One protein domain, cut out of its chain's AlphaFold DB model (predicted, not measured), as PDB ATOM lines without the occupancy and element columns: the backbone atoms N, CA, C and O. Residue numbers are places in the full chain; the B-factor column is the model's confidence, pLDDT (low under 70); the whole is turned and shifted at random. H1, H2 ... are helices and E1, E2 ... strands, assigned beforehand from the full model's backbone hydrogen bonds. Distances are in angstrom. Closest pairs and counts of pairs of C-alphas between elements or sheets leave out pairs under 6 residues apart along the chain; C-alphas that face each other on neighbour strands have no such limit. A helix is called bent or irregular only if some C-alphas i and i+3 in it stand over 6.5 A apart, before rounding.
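What this domain is: This is residues 249 to 353 of the 353 residues of an uncharacterized protein of Bacillus boroniphilus JCM 21738 (UniProt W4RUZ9). A long, strongly twisted and curled sheet of four antiparallel strands makes the body, with the short helix H1 packed over one face near the end where E3 ends and E4 begins. The second helix, H2, is near the other end of E4 and only grazes the sheet, and residues 270 to 271 of the long link before E2 add a short pairing to the edge strand E2. The printed part has 105 residues with two named helices and four named strands, in the order E1 H1 E2 E3 E4 H2; the sheet order is E1 - E4 - E3 - E2, and the class is mixed, helices and strands. The whole is compact, with a radius of gyration of the C-alphas of 13.9 A, yet elongated in outline, spanning 42 by 25 by 23 A.

Where its parts are: Begin with the sheet. E3, the longest strand, is residues 297 to 309, 28.8 A long; E4, residues 317 to 327, measures 27.8 A. E2 is residues 287 to 294, 19.8 A. Find C-alpha 249 at (-35.255, 20.377, 27.091), where E1, residues 249 to 256, begins its 18.2 A. H1, residues 257 to 266, spans 14.4 A. H2, residues 341 to 352, spans 14.9 A and ends at C-alpha 352, (-26.466, 21.905, 43.698); it is neither bent nor irregular, but only just: C-alphas 349 and 352 are 6.3 A apart.

How they stand to each other: E2, E3 and E4 form a meander, each strand the antiparallel neighbour of the one before, with hairpins E2 and E3, E3 and E4. Look between E3 and E4 for N 307 and O 321, 2.8 A apart, within hydrogen-bond range; between E3 and E2 for N 288 and O 306, 2.7 A; between E1 and E4 for N 318 and O 255, 2.8 A. Each strand bends, E4 by 73 degrees at residue 324. H1 is on one face of the sheet, two layers, a helix layer on a strand layer; its closest C-alphas to E4 are those of Leu 257 and Tyr 317, 5.5 A. H2 only grazes the sheet with residues 341 to 349; the C-alphas of Pro 327 in E4 and Val 345 are the closest, 5.8 A. H1 and H2 are apart. Every O i to N i+4 pair of H1 is within hydrogen-bond range; in H2, 7 of 8 are.

The domain as a whole: The C-alphas farthest apart are those of Asp 315 and Trp 339, 42.7 A. The printed part has no cut and ends at Cys 353, the chain's last residue. Look for two long links, H1 to E2 with 20 residues and E4 to H2 with 13. The mean pLDDT of the printed part is 86.7, with residues 279 to 284 under 70.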
ATOM      1  N   ASP A 249     -34.305  20.618  28.174       87.38
ATOM      2  CA  ASP A 249     -35.255  20.377  27.091       87.38
ATOM      3  C   ASP A 249     -34.557  19.679  25.926       87.38
ATOM      4  O   ASP A 249     -33.480  20.090  25.494       87.38
ATOM      5  N   ASN A 250     -35.152  18.608  25.398       87.31
ATOM      6  CA  ASN A 250     -34.635  17.984  24.179       87.31
ATOM      7  C   ASN A 250     -35.216  18.703  22.981       87.31
ATOM      8  O   ASN A 250     -36.421  18.691  22.768       87.31
ATOM      9  N   VAL A 251     -34.340  19.302  22.187       92.19
ATOM     10  CA  VAL A 251     -34.757  20.009  20.979       92.19
ATOM     11  C   VAL A 251     -34.638  19.137  19.740       92.19
ATOM     12  O   VAL A 251     -35.395  19.335  18.796       92.19
ATOM     13  N   LEU A 252     -33.726  18.157  19.752       90.88
ATOM     14  CA  LEU A 252     -33.577  17.144  18.708       90.88
ATOM     15  C   LEU A 252     -33.384  15.761  19.334       90.88
ATOM     16  O   LEU A 252     -32.658  15.614  20.319       90.88
ATOM     17  N   TYR A 253     -33.938  14.739  18.695       90.00
ATOM     18  CA  TYR A 253     -33.843  13.341  19.088       90.00
ATOM     19  C   TYR A 253     -33.131  12.525  18.007       90.00
ATOM     20  O   TYR A 253     -33.460  12.600  16.824       90.00
ATOM     21  N   ARG A 254     -32.167  11.695  18.426       86.38
ATOM     22  CA  ARG A 254     -31.503  10.691  17.569       86.38
ATOM     23  C   ARG A 254     -31.022  11.219  16.214       86.38
ATOM     24  O   ARG A 254     -31.185  10.574  15.181       86.38
ATOM     25  N   VAL A 255     -30.370  12.372  16.221       86.12
ATOM     26  CA  VAL A 255     -29.681  12.902  15.044       86.12
ATOM     27  C   VAL A 255     -28.241  12.403  14.999       86.12
ATOM     28  O   VAL A 255     -27.681  12.024  16.023       86.12
ATOM     29  N   SER A 256     -27.613  12.381  13.823       89.31
ATOM     30  CA  SER A 256     -26.177  12.078  13.742       89.31
ATOM     31  C   SER A 256     -25.372  13.089  14.560       89.31
ATOM     32  O   SER A 256     -25.734  14.269  14.560       89.31
ATOM     33  N   LEU A 257     -24.255  12.666  15.160       87.56
ATOM     34  CA  LEU A 257     -23.370  13.562  15.913       87.56
ATOM     35  C   LEU A 257     -23.045  14.852  15.139       87.56
ATOM     36  O   LEU A 257     -23.308  15.929  15.659       87.56
ATOM     37  N   GLY A 258     -22.564  14.741  13.895       88.69
ATOM     38  CA  GLY A 258     -22.190  15.904  13.076       88.69
ATOM     39  C   GLY A 258     -23.333  16.906  12.892       88.69
ATOM     40  O   GLY A 258     -23.156  18.086  13.161       88.69
ATOM     41  N   TYR A 259     -24.538  16.430  12.561       88.44
ATOM     42  CA  TYR A 259     -25.709  17.309  12.465       88.44
ATOM     43  C   TYR A 259     -26.057  17.995  13.794       88.44
ATOM     44  O   TYR A 259     -26.413  19.166  13.800       88.44
ATOM     45  N   GLY A 260     -25.949  17.291  14.926       91.31
ATOM     46  CA  GLY A 260     -26.167  17.898  16.242       91.31
ATOM     47  C   GLY A 260     -25.162  19.017  16.546       91.31
ATOM     48  O   GLY A 260     -25.541  20.042  17.111       91.31
ATOM     49  N   GLN A 261     -23.903  18.845  16.130       90.62
ATOM     50  CA  GLN A 261     -22.864  19.870  16.244       90.62
ATOM     51  C   GLN A 261     -23.185  21.078  15.356       90.62
ATOM     52  O   GLN A 261     -23.252  22.198  15.861       90.62
ATOM     53  N   ASP A 262     -23.465  20.848  14.069       88.50
ATOM     54  CA  ASP A 262     -23.825  21.901  13.111       88.50
ATOM     55  C   ASP A 262     -25.064  22.678  13.579       88.50
ATOM     56  O   ASP A 262     -25.060  23.906  13.600       88.50
ATOM     57  N   TYR A 263     -26.091  21.978  14.075       91.75
ATOM     58  CA  TYR A 263     -27.314  22.582  14.608       91.75
ATOM     59  C   TYR A 263     -27.046  23.594  15.732       91.75
ATOM     60  O   TYR A 263     -27.687  24.652  15.776       91.75
ATOM     61  N   LEU A 264     -26.131  23.268  16.653       93.62
ATOM     62  CA  LEU A 264     -25.744  24.143  17.762       93.62
ATOM     63  C   LEU A 264     -24.891  25.316  17.262       93.62
ATOM     64  O   LEU A 264     -25.169  26.467  17.613       93.62
ATOM     65  N   LEU A 265     -23.897  25.045  16.411       91.06
ATOM     66  CA  LEU A 265     -23.020  26.068  15.835       91.06
ATOM     67  C   LEU A 265     -23.812  27.108  15.025       91.06
ATOM     68  O   LEU A 265     -23.662  28.309  15.254       91.06
ATOM     69  N   ASP A 266     -24.736  26.666  14.170       89.62
ATOM     70  CA  ASP A 266     -25.606  27.532  13.360       89.62
ATOM     71  C   ASP A 266     -26.505  28.440  14.217       89.62
ATOM     72  O   ASP A 266     -26.933  29.511  13.782       89.62
ATOM     73  N   ARG A 267     -26.775  28.046  15.468       91.44
ATOM     74  CA  ARG A 267     -27.569  28.818  16.443       91.44
ATOM     75  C   ARG A 267     -26.719  29.720  17.341       91.44
ATOM     76  O   ARG A 267     -27.242  30.316  18.293       91.44
ATOM     77  N   GLY A 268     -25.435  29.870  17.020       92.56
ATOM     78  CA  GLY A 268     -24.505  30.773  17.695       92.56
ATOM     79  C   GLY A 268     -23.940  30.219  18.999       92.56
ATOM     80  O   GLY A 268     -23.518  31.004  19.847       92.56
ATOM     81  N   TYR A 269     -23.971  28.899  19.183       94.88
ATOM     82  CA  TYR A 269     -23.176  28.252  20.219       94.88
ATOM     83  C   TYR A 269     -21.735  28.081  19.733       94.88
ATOM     84  O   TYR A 269     -21.473  27.965  18.536       94.88
ATOM     85  N   HIS A 270     -20.798  28.013  20.669       93.19
ATOM     86  CA  HIS A 270     -19.436  27.543  20.439       93.19
ATOM     87  C   HIS A 270     -19.169  26.315  21.309       93.19
ATOM     88  O   HIS A 270     -19.884  26.068  22.279       93.19
ATOM     89  N   GLU A 271     -18.162  25.518  20.963       92.94
ATOM     90  CA  GLU A 271     -17.752  24.397  21.814       92.94
ATOM     91  C   GLU A 271     -17.288  24.909  23.175       92.94
ATOM     92  O   GLU A 271     -16.424  25.782  23.245       92.94
ATOM     93  N   THR A 272     -17.841  24.357  24.253       92.75
ATOM     94  CA  THR A 272     -17.420  24.715  25.606       92.75
ATOM     95  C   THR A 272     -15.929  24.417  25.774       92.75
ATOM     96  O   THR A 272     -15.391  23.457  25.218       92.75
ATOM     97  N   SER A 273     -15.235  25.242  26.548       87.69
ATOM     98  CA  SER A 273     -13.821  25.045  26.849       87.69
ATOM     99  C   SER A 273     -13.574  23.681  27.511       87.69
ATOM    100  O   SER A 273     -14.339  23.238  28.368       87.69
ATOM    101  N   TRP A 274     -12.468  23.021  27.152       85.00
ATOM    102  CA  TRP A 274     -12.138  21.666  27.618       85.00
ATOM    103  C   TRP A 274     -12.104  21.531  29.152       85.00
ATOM    104  O   TRP A 274     -12.550  20.523  29.695       85.00
ATOM    105  N   TYR A 275     -11.616  22.556  29.857       81.75
ATOM    106  CA  TYR A 275     -11.538  22.579  31.324       81.75
ATOM    107  C   TYR A 275     -12.914  22.732  31.995       81.75
ATOM    108  O   TYR A 275     -13.051  22.482  33.188       81.75
ATOM    109  N   ALA A 276     -13.924  23.143  31.229       84.12
ATOM    110  CA  ALA A 276     -15.277  23.452  31.673       84.12
ATOM    111  C   ALA A 276     -16.296  22.372  31.253       84.12
ATOM    112  O   ALA A 276     -17.492  22.634  31.197       84.12
ATOM    113  N   GLY A 277     -15.824  21.159  30.935       75.19
ATOM    114  CA  GLY A 277     -16.672  20.030  30.530       75.19
ATOM    115  C   GLY A 277     -16.909  19.910  29.021       75.19
ATOM    116  O   GLY A 277     -17.615  19.002  28.585       75.19
ATOM    117  N   GLY A 278     -16.300  20.788  28.220       77.44
ATOM    118  CA  GLY A 278     -16.376  20.741  26.765       77.44
ATOM    119  C   GLY A 278     -15.457  19.729  26.082       77.44
ATOM    120  O   GLY A 278     -14.958  18.777  26.688       77.44
ATOM    121  N   SER A 279     -15.254  19.922  24.778       67.62
ATOM    122  CA  SER A 279     -14.409  19.066  23.935       67.62
ATOM    123  C   SER A 279     -12.958  19.129  24.392       67.62
ATOM    124  O   SER A 279     -12.368  20.205  24.457       67.62
ATOM    125  N   ALA A 280     -12.339  17.978  24.633       62.91
ATOM    126  CA  ALA A 280     -10.883  17.895  24.685       62.91
ATOM    127  C   ALA A 280     -10.340  17.630  23.268       62.91
ATOM    128  O   ALA A 280     -11.053  17.044  22.456       62.91
ATOM    129  N   PRO A 281      -9.070  17.940  22.950       61.09
ATOM    130  CA  PRO A 281      -8.493  17.643  21.631       61.09
ATOM    131  C   PRO A 281      -8.620  16.175  21.180       61.09
ATOM    132  O   PRO A 281      -8.557  15.877  19.992       61.09
ATOM    133  N   TRP A 282      -8.797  15.249  22.126       62.97
ATOM    134  CA  TRP A 282      -8.962  13.812  21.896       62.97
ATOM    135  C   TRP A 282     -10.414  13.317  22.005       62.97
ATOM    136  O   TRP A 282     -10.655  12.114  21.913       62.97
ATOM    137  N   ARG A 283     -11.390  14.207  22.227       64.81
ATOM    138  CA  ARG A 283     -12.808  13.859  22.369       64.81
ATOM    139  C   ARG A 283     -13.673  14.919  21.698       64.81
ATOM    140  O   ARG A 283     -13.678  16.069  22.118       64.81
ATOM    141  N   THR A 284     -14.442  14.505  20.694       69.00
ATOM    142  CA  THR A 284     -15.418  15.368  20.013       69.00
ATOM    143  C   THR A 284     -16.319  16.070  21.017       69.00
ATOM    144  O   THR A 284     -16.825  15.427  21.945       69.00
ATOM    145  N   GLY A 285     -16.521  17.368  20.803       70.94
ATOM    146  CA  GLY A 285     -17.367  18.198  21.637       70.94
ATOM    147  C   GLY A 285     -18.750  17.649  21.822       70.94
ATOM    148  O   GLY A 285     -19.425  17.292  20.859       70.94
ATOM    149  N   ARG A 286     -19.153  17.565  23.086       87.44
ATOM    150  CA  ARG A 286     -20.515  17.215  23.470       87.44
ATOM    151  C   ARG A 286     -21.177  18.284  24.316       87.44
ATOM    152  O   ARG A 286     -22.376  18.188  24.501       87.44
ATOM    153  N   ASP A 287     -20.438  19.283  24.782       92.75
ATOM    154  CA  ASP A 287     -20.969  20.426  25.517       92.75
ATOM    155  C   ASP A 287     -20.620  21.701  24.737       92.75
ATOM    156  O   ASP A 287     -19.482  21.898  24.303       92.75
ATOM    157  N   TYR A 288     -21.634  22.527  24.533       95.00
ATOM    158  CA  TYR A 288     -21.619  23.764  23.780       95.00
ATOM    159  C   TYR A 288     -22.156  24.897  24.647       95.00
ATOM    160  O   TYR A 288     -23.124  24.747  25.391       95.00
ATOM    161  N   THR A 289     -21.554  26.068  24.503       94.62
ATOM    162  CA  THR A 289     -21.888  27.272  25.251       94.62
ATOM    163  C   THR A 289     -22.401  28.339  24.301       94.62
ATOM    164  O   THR A 289     -21.786  28.631  23.282       94.62
ATOM    165  N   LYS A 290     -23.510  28.983  24.656       94.56
ATOM    166  CA  LYS A 290     -23.920  30.264  24.076       94.56
ATOM    167  C   LYS A 290     -24.055  31.274  25.199       94.56
ATOM    168  O   LYS A 290     -24.897  31.121  26.078       94.56
ATOM    169  N   LYS A 291     -23.209  32.301  25.193       92.75
ATOM    170  CA  LYS A 291     -23.216  33.342  26.228       92.75
ATOM    171  C   LYS A 291     -24.531  34.106  26.210       92.75
ATOM    172  O   LYS A 291     -25.013  34.472  25.138       92.75
ATOM    173  N   VAL A 292     -25.051  34.411  27.391       90.31
ATOM    174  CA  VAL A 292     -26.267  35.207  27.547       90.31
ATOM    175  C   VAL A 292     -26.135  36.193  28.696       90.31
ATOM    176  O   VAL A 292     -25.356  35.994  29.630       90.31
ATOM    177  N   SER A 293     -26.913  37.267  28.620       88.12
ATOM    178  CA  SER A 293     -27.156  38.140  29.761       88.12
ATOM    179  C   SER A 293     -28.344  37.583  30.536       88.12
ATOM    180  O   SER A 293     -29.397  37.343  29.952       88.12
ATOM    181  N   ALA A 294     -28.182  37.362  31.835       86.56
ATOM    182  CA  ALA A 294     -29.238  36.862  32.710       86.56
ATOM    183  C   ALA A 294     -29.019  37.390  34.128       86.56
ATOM    184  O   ALA A 294     -27.892  37.716  34.502       86.56
ATOM    185  N   TYR A 295     -30.095  37.497  34.912       85.56
ATOM    186  CA  TYR A 295     -30.040  37.936  36.316       85.56
ATOM    187  C   TYR A 295     -29.295  39.271  36.511       85.56
ATOM    188  O   TYR A 295     -28.509  39.449  37.441       85.56
ATOM    189  N   ASN A 296     -29.525  40.216  35.589       80.94
ATOM    190  CA  ASN A 296     -28.863  41.528  35.514       80.94
ATOM    191  C   ASN A 296     -27.335  41.470  35.354       80.94
ATOM    192  O   ASN A 296     -26.654  42.486  35.491       80.94
ATOM    193  N   CYS A 297     -26.797  40.300  35.026       83.50
ATOM    194  CA  CYS A 297     -25.407  40.118  34.680       83.50
ATOM    195  C   CYS A 297     -25.193  40.074  33.179       83.50
ATOM    196  O   CYS A 297     -26.027  39.612  32.400       83.50
ATOM    197  N   VAL A 298     -24.027  40.575  32.802       81.31
ATOM    198  CA  VAL A 298     -23.552  40.666  31.427       81.31
ATOM    199  C   VAL A 298     -22.153  40.033  31.356       81.31
ATOM    200  O   VAL A 298     -21.724  39.376  32.303       81.31
ATOM    201  N   TYR A 299     -21.457  40.178  30.228       78.88
ATOM    202  CA  TYR A 299     -20.084  39.680  30.013       78.88
ATOM    203  C   TYR A 299     -19.905  38.157  29.942       78.88
ATOM    204  O   TYR A 299     -18.779  37.685  29.891       78.88
ATOM    205  N   GLY A 300     -20.984  37.376  29.836       87.38
ATOM    206  CA  GLY A 300     -20.889  35.918  29.692       87.38
ATOM    207  C   GLY A 300     -20.850  35.157  31.014       87.38
ATOM    208  O   GLY A 300     -20.564  33.964  30.996       87.38
ATOM    209  N   ALA A 301     -21.207  35.807  32.129       91.25
ATOM    210  CA  ALA A 301     -21.410  35.143  33.417       91.25
ATOM    211  C   ALA A 301     -22.440  34.001  33.334       91.25
ATOM    212  O   ALA A 301     -22.329  33.021  34.058       91.25
ATOM    213  N   PHE A 302     -23.413  34.087  32.422       93.81
ATOM    214  CA  PHE A 302     -24.375  33.019  32.160       93.81
ATOM    215  C   PHE A 302     -24.242  32.471  30.747       93.81
ATOM    216  O   PHE A 302     -23.804  33.159  29.814       93.81
ATOM    217  N   ARG A 303     -24.673  31.221  30.593       94.50
ATOM    218  CA  ARG A 303     -24.788  30.558  29.303       94.50
ATOM    219  C   ARG A 303     -26.128  29.870  29.123       94.50
ATOM    220  O   ARG A 303     -26.793  29.482  30.079       94.50
ATOM    221  N   TYR A 304     -26.473  29.674  27.865       95.12
ATOM    222  CA  TYR A 304     -27.272  28.544  27.435       95.12
ATOM    223  C   TYR A 304     -26.312  27.384  27.163       95.12
ATOM    224  O   TYR A 304     -25.322  27.560  26.443       95.12
ATOM    225  N   GLN A 305     -26.576  26.229  27.765       95.00
ATOM    226  CA  GLN A 305     -25.825  25.001  27.520       95.00
ATOM    227  C   GLN A 305     -26.529  24.198  26.427       95.00
ATOM    228  O   GLN A 305     -27.734  23.966  26.505       95.00
ATOM    229  N   GLY A 306     -25.766  23.764  25.427       95.38
ATOM    230  CA  GLY A 306     -26.168  22.748  24.463       95.38
ATOM    231  C   GLY A 306     -25.384  21.464  24.694       95.38
ATOM    232  O   GLY A 306     -24.161  21.468  24.618       95.38
ATOM    233  N   LEU A 307     -26.066  20.358  24.974       93.88
ATOM    234  CA  LEU A 307     -25.454  19.067  25.270       93.88
ATOM    235  C   LEU A 307     -25.852  18.023  24.215       93.88
ATOM    236  O   LEU A 307     -27.032  17.799  23.958       93.88
ATOM    237  N   LEU A 308     -24.859  17.341  23.644       93.19
ATOM    238  CA  LEU A 308     -25.012  16.212  22.726       93.19
ATOM    239  C   LEU A 308     -24.904  14.894  23.499       93.19
ATOM    240  O   LEU A 308     -23.814  14.334  23.678       93.19
ATOM    241  N   SER A 309     -26.046  14.385  23.954       90.44
ATOM    242  CA  SER A 309     -26.121  13.146  24.733       90.44
ATOM    243  C   SER A 309     -26.403  11.945  23.835       90.44
ATOM    244  O   SER A 309     -27.388  11.926  23.103       90.44
ATOM    245  N   ASP A 310     -25.571  10.908  23.909       86.62
ATOM    246  CA  ASP A 310     -25.855   9.610  23.281       86.62
ATOM    247  C   ASP A 310     -26.582   8.639  24.225       86.62
ATOM    248  O   ASP A 310     -26.931   7.532  23.809       86.62
ATOM    249  N   GLY A 311     -26.820   9.026  25.484       80.25
ATOM    250  CA  GLY A 311     -27.392   8.146  26.506       80.25
ATOM    251  C   GLY A 311     -26.558   6.884  26.763       80.25
ATOM    252  O   GLY A 311     -27.113   5.869  27.166       80.25
ATOM    253  N   GLY A 312     -25.252   6.906  26.466       78.06
ATOM    254  CA  GLY A 312     -24.359   5.750  26.606       78.06
ATOM    255  C   GLY A 312     -24.408   4.740  25.452       78.06
ATOM    256  O   GLY A 312     -23.736   3.712  25.523       78.06
ATOM    257  N   ARG A 313     -25.165   5.012  24.378       77.00
ATOM    258  CA  ARG A 313     -25.398   4.057  23.275       77.00
ATOM    259  C   ARG A 313     -24.206   3.870  22.331       77.00
ATOM    260  O   ARG A 313     -24.037   2.782  21.793       77.00
ATOM    261  N   ASN A 314     -23.369   4.894  22.145       81.12
ATOM    262  CA  ASN A 314     -22.189   4.866  21.261       81.12
ATOM    263  C   ASN A 314     -22.463   4.398  19.809       81.12
ATOM    264  O   ASN A 314     -21.580   3.845  19.157       81.12
ATOM    265  N   ASP A 315     -23.661   4.640  19.276       82.00
ATOM    266  CA  ASP A 315     -24.086   4.211  17.931       82.00
ATOM    267  C   ASP A 315     -23.955   5.313  16.858       82.00
ATOM    268  O   ASP A 315     -24.397   5.148  15.723       82.00
ATOM    269  N   GLY A 316     -23.331   6.443  17.209       84.88
ATOM    270  CA  GLY A 316     -23.142   7.601  16.328       84.88
ATOM    271  C   GLY A 316     -24.307   8.597  16.317       84.88
ATOM    272  O   GLY A 316     -24.191   9.648  15.677       84.88
ATOM    273  N   TYR A 317     -25.390   8.315  17.048       86.94
ATOM    274  CA  TYR A 317     -26.537   9.207  17.192       86.94
ATOM    275  C   TYR A 317     -26.566   9.878  18.567       86.94
ATOM    276  O   TYR A 317     -26.147   9.318  19.582       86.94
ATOM    277  N   VAL A 318     -27.084  11.102  18.599       91.38
ATOM    278  CA  VAL A 318     -27.210  11.930  19.798       91.38
ATOM    279  C   VAL A 318     -28.580  12.597  19.846       91.38
ATOM    280  O   VAL A 318     -29.210  12.838  18.817       91.38
ATOM    281  N   SER A 319     -29.032  12.916  21.050       92.81
ATOM    282  CA  SER A 319     -30.070  13.916  21.277       92.81
ATOM    283  C   SER A 319     -29.401  15.252  21.599       92.81
ATOM    284  O   SER A 319     -28.354  15.282  22.253       92.81
ATOM    285  N   VAL A 320     -29.997  16.346  21.128       94.31
ATOM    286  CA  VAL A 320     -29.557  17.705  21.454       94.31
ATOM    287  C   VAL A 320     -30.424  18.218  22.589       94.31
ATOM    288  O   VAL A 320     -31.635  18.372  22.431       94.31
ATOM    289  N   ILE A 321     -29.790  18.469  23.727       93.38
ATOM    290  CA  ILE A 321     -30.417  18.957  24.951       93.38
ATOM    291  C   ILE A 321     -30.004  20.410  25.153       93.38
ATOM    292  O   ILE A 321     -28.827  20.736  25.012       93.38
ATOM    293  N   ILE A 322     -30.951  21.271  25.497       93.50
ATOM    294  CA  ILE A 322     -30.730  22.684  25.785       93.50
ATOM    295  C   ILE A 322     -31.111  22.964  27.243       93.50
ATOM    296  O   ILE A 322     -32.126  22.472  27.731       93.50
ATOM    297  N   GLN A 323     -30.290  23.748  27.938       91.06
ATOM    298  CA  GLN A 323     -30.527  24.190  29.314       91.06
ATOM    299  C   GLN A 323     -30.263  25.699  29.419       91.06
ATOM    300  O   GLN A 323     -29.189  26.172  29.032       91.06
ATOM    301  N   VAL A 324     -31.250  26.473  29.897       88.00
ATOM    302  CA  VAL A 324     -31.242  27.948  29.804       88.00
ATOM    303  C   VAL A 324     -31.819  28.667  31.033       88.00
ATOM    304  O   VAL A 324     -32.865  28.259  31.532       88.00
ATOM    305  N   PRO A 325     -31.249  29.820  31.444       91.75
ATOM    306  CA  PRO A 325     -29.817  30.126  31.562       91.75
ATOM    307  C   PRO A 325     -29.179  29.503  32.818       91.75
ATOM    308  O   PRO A 325     -29.802  29.463  33.875       91.75
ATOM    309  N   GLU A 326     -27.902  29.116  32.738       93.25
ATOM    310  CA  GLU A 326     -27.108  28.615  33.875       93.25
ATOM    311  C   GLU A 326     -25.794  29.394  34.082       93.25
ATOM    312  O   GLU A 326     -25.314  30.037  33.137       93.25
ATOM    313  N   PRO A 327     -25.190  29.359  35.289       94.69
ATOM    314  CA  PRO A 327     -23.874  29.950  35.523       94.69
ATOM    315  C   PRO A 327     -22.818  29.350  34.586       94.69
ATOM    316  O   PRO A 327     -22.732  28.135  34.426       94.69
ATOM    317  N   ASN A 328     -22.008  30.193  33.951       94.81
ATOM    318  CA  ASN A 328     -21.081  29.764  32.911       94.81
ATOM    319  C   ASN A 328     -19.779  29.177  33.497       94.81
ATOM    320  O   ASN A 328     -19.065  29.904  34.191       94.81
ATOM    321  N   PRO A 329     -19.433  27.906  33.207       93.31
ATOM    322  CA  PRO A 329     -18.215  27.268  33.704       93.31
ATOM    323  C   PRO A 329     -16.932  27.705  32.975       93.31
ATOM    324  O   PRO A 329     -15.838  27.365  33.423       93.31
ATOM    325  N   GLU A 330     -17.018  28.479  31.888       91.69
ATOM    326  CA  GLU A 330     -15.857  29.000  31.149       91.69
ATOM    327  C   GLU A 330     -15.199  30.220  31.834       91.69
ATOM    328  O   GLU A 330     -15.046  31.296  31.250       91.69
ATOM    329  N   LEU A 331     -14.790  30.038  33.089       86.00
ATOM    330  CA  LEU A 331     -14.271  31.073  33.997       86.00
ATOM    331  C   LEU A 331     -12.970  31.753  33.531       86.00
ATOM    332  O   LEU A 331     -12.613  32.815  34.024       86.00
ATOM    333  N   HIS A 332     -12.229  31.154  32.596       81.81
ATOM    334  CA  HIS A 332     -11.007  31.752  32.035       81.81
ATOM    335  C   HIS A 332     -11.248  32.485  30.715       81.81
ATOM    336  O   HIS A 332     -10.333  33.107  30.173       81.81
ATOM    337  N   THR A 333     -12.461  32.383  30.177       82.44
ATOM    338  CA  THR A 333     -12.821  32.945  28.875       82.44
ATOM    339  C   THR A 333     -13.588  34.261  29.032       82.44
ATOM    340  O   THR A 333     -13.587  35.079  28.109       82.44
ATOM    341  N   TYR A 334     -14.230  34.477  30.185       82.88
ATOM    342  CA  TYR A 334     -15.114  35.614  30.451       82.88
ATOM    343  C   TYR A 334     -14.757  36.356  31.730       82.88
ATOM    344  O   TYR A 334     -14.118  35.806  32.621       82.88
ATOM    345  N   ASP A 335     -15.192  37.613  31.802       79.06
ATOM    346  CA  ASP A 335     -14.993  38.437  32.986       79.06
ATOM    347  C   ASP A 335     -15.930  37.984  34.107       79.06
ATOM    348  O   ASP A 335     -17.158  37.976  33.964       79.06
ATOM    349  N   ASP A 336     -15.335  37.656  35.248       80.50
ATOM    350  CA  ASP A 336     -16.081  37.267  36.432       80.50
ATOM    351  C   ASP A 336     -16.793  38.485  37.056       80.50
ATOM    352  O   ASP A 336     -16.166  39.515  37.327       80.50
ATOM    353  N   PRO A 337     -18.091  38.382  37.396       81.06
ATOM    354  CA  PRO A 337     -18.838  39.453  38.058       81.06
ATOM    355  C   PRO A 337     -18.367  39.714  39.497       81.06
ATOM    356  O   PRO A 337     -18.710  40.736  40.091       81.06
ATOM    357  N   SER A 338     -17.628  38.777  40.098       78.75
ATOM    358  CA  SER A 338     -17.016  38.927  41.419       78.75
ATOM    359  C   SER A 338     -15.858  37.946  41.586       78.75
ATOM    360  O   SER A 338     -15.873  36.873  40.993       78.75
ATOM    361  N   TRP A 339     -14.918  38.238  42.486       74.31
ATOM    362  CA  TRP A 339     -13.810  37.325  42.821       74.31
ATOM    363  C   TRP A 339     -14.269  35.965  43.390       74.31
ATOM    364  O   TRP A 339     -13.501  35.010  43.406       74.31
ATOM    365  N   THR A 340     -15.521  35.864  43.853       80.81
ATOM    366  CA  THR A 340     -16.132  34.611  44.341       80.81
ATOM    367  C   THR A 340     -16.937  33.859  43.279       80.81
ATOM    368  O   THR A 340     -17.482  32.798  43.583       80.81
ATOM    369  N   TRP A 341     -17.044  34.386  42.053       85.75
ATOM    370  CA  TRP A 341     -17.871  33.797  40.995       85.75
ATOM    371  C   TRP A 341     -17.426  32.377  40.659       85.75
ATOM    372  O   TRP A 341     -18.240  31.462  40.701       85.75
ATOM    373  N   ALA A 342     -16.126  32.165  40.453       86.06
ATOM    374  CA  ALA A 342     -15.557  30.847  40.189       86.06
ATOM    375  C   ALA A 342     -15.942  29.789  41.240       86.06
ATOM    376  O   ALA A 342     -16.327  28.670  40.897       86.06
ATOM    377  N   TYR A 343     -15.895  30.154  42.528       81.94
ATOM    378  CA  TYR A 343     -16.335  29.276  43.617       81.94
ATOM    379  C   TYR A 343     -17.829  28.969  43.511       81.94
ATOM    380  O   TYR A 343     -18.229  27.810  43.620       81.94
ATOM    381  N   TYR A 344     -18.642  30.000  43.279       88.06
ATOM    382  CA  TYR A 344     -20.082  29.854  43.154       88.06
ATOM    383  C   TYR A 344     -20.472  28.968  41.966       88.06
ATOM    384  O   TYR A 344     -21.263  28.050  42.146       88.06
ATOM    385  N   VAL A 345     -19.883  29.184  40.788       91.75
ATOM    386  CA  VAL A 345     -20.119  28.374  39.583       91.75
ATOM    387  C   VAL A 345     -19.736  26.922  39.826       91.75
ATOM    388  O   VAL A 345     -20.528  26.028  39.545       91.75
ATOM    389  N   ARG A 346     -18.556  26.669  40.404       89.06
ATOM    390  CA  ARG A 346     -18.133  25.307  40.741       89.06
ATOM    391  C   ARG A 346     -19.105  24.655  41.723       89.06
ATOM    392  O   ARG A 346     -19.537  23.538  41.490       89.06
ATOM    393  N   TRP A 347     -19.446  25.326  42.817       91.12
ATOM    394  CA  TRP A 347     -20.415  24.798  43.775       91.12
ATOM    395  C   TRP A 347     -21.768  24.521  43.104       91.12
ATOM    396  O   TRP A 347     -22.349  23.460  43.306       91.12
ATOM    397  N   TRP A 348     -22.234  25.435  42.251       93.19
ATOM    398  CA  TRP A 348     -23.513  25.307  41.567       93.19
ATOM    399  C   TRP A 348     -23.563  24.078  40.658       93.19
ATOM    400  O   TRP A 348     -24.574  23.403  40.685       93.19
ATOM    401  N   HIS A 349     -22.487  23.780  39.916       90.56
ATOM    402  CA  HIS A 349     -22.391  22.654  38.962       90.56
ATOM    403  C   HIS A 349     -22.011  21.295  39.560       90.56
ATOM    404  O   HIS A 349     -22.028  20.294  38.848       90.56
ATOM    405  N   TYR A 350     -21.544  21.254  40.809       86.12
ATOM    406  CA  TYR A 350     -21.064  20.009  41.423       86.12
ATOM    407  C   TYR A 350     -21.813  19.627  42.700       86.12
ATOM    408  O   TYR A 350     -21.766  18.466  43.104       86.12
ATOM    409  N   GLU A 351     -22.448  20.582  43.379       89.81
ATOM    410  CA  GLU A 351     -23.069  20.364  44.691       89.81
ATOM    411  C   GLU A 351     -24.559  20.729  44.729       89.81
ATOM    412  O   GLU A 351     -25.240  20.376  45.694       89.81
ATOM    413  N   TYR A 352     -25.078  21.431  43.718       90.12
ATOM    414  CA  TYR A 352     -26.466  21.905  43.698       90.12
ATOM    415  C   TYR A 352     -27.235  21.430  42.459       90.12
ATOM    416  O   TYR A 352     -28.305  20.836  42.597       90.12
ATOM    417  N   CYS A 353     -26.661  21.691  41.287       89.69
ATOM    418  CA  CYS A 353     -26.987  21.177  39.963       89.69
ATOM    419  C   CYS A 353     -25.815  20.310  39.473       89.69
ATOM    420  O   CYS A 353     -26.045  19.520  38.537       89.69
TER     421      CYS A 353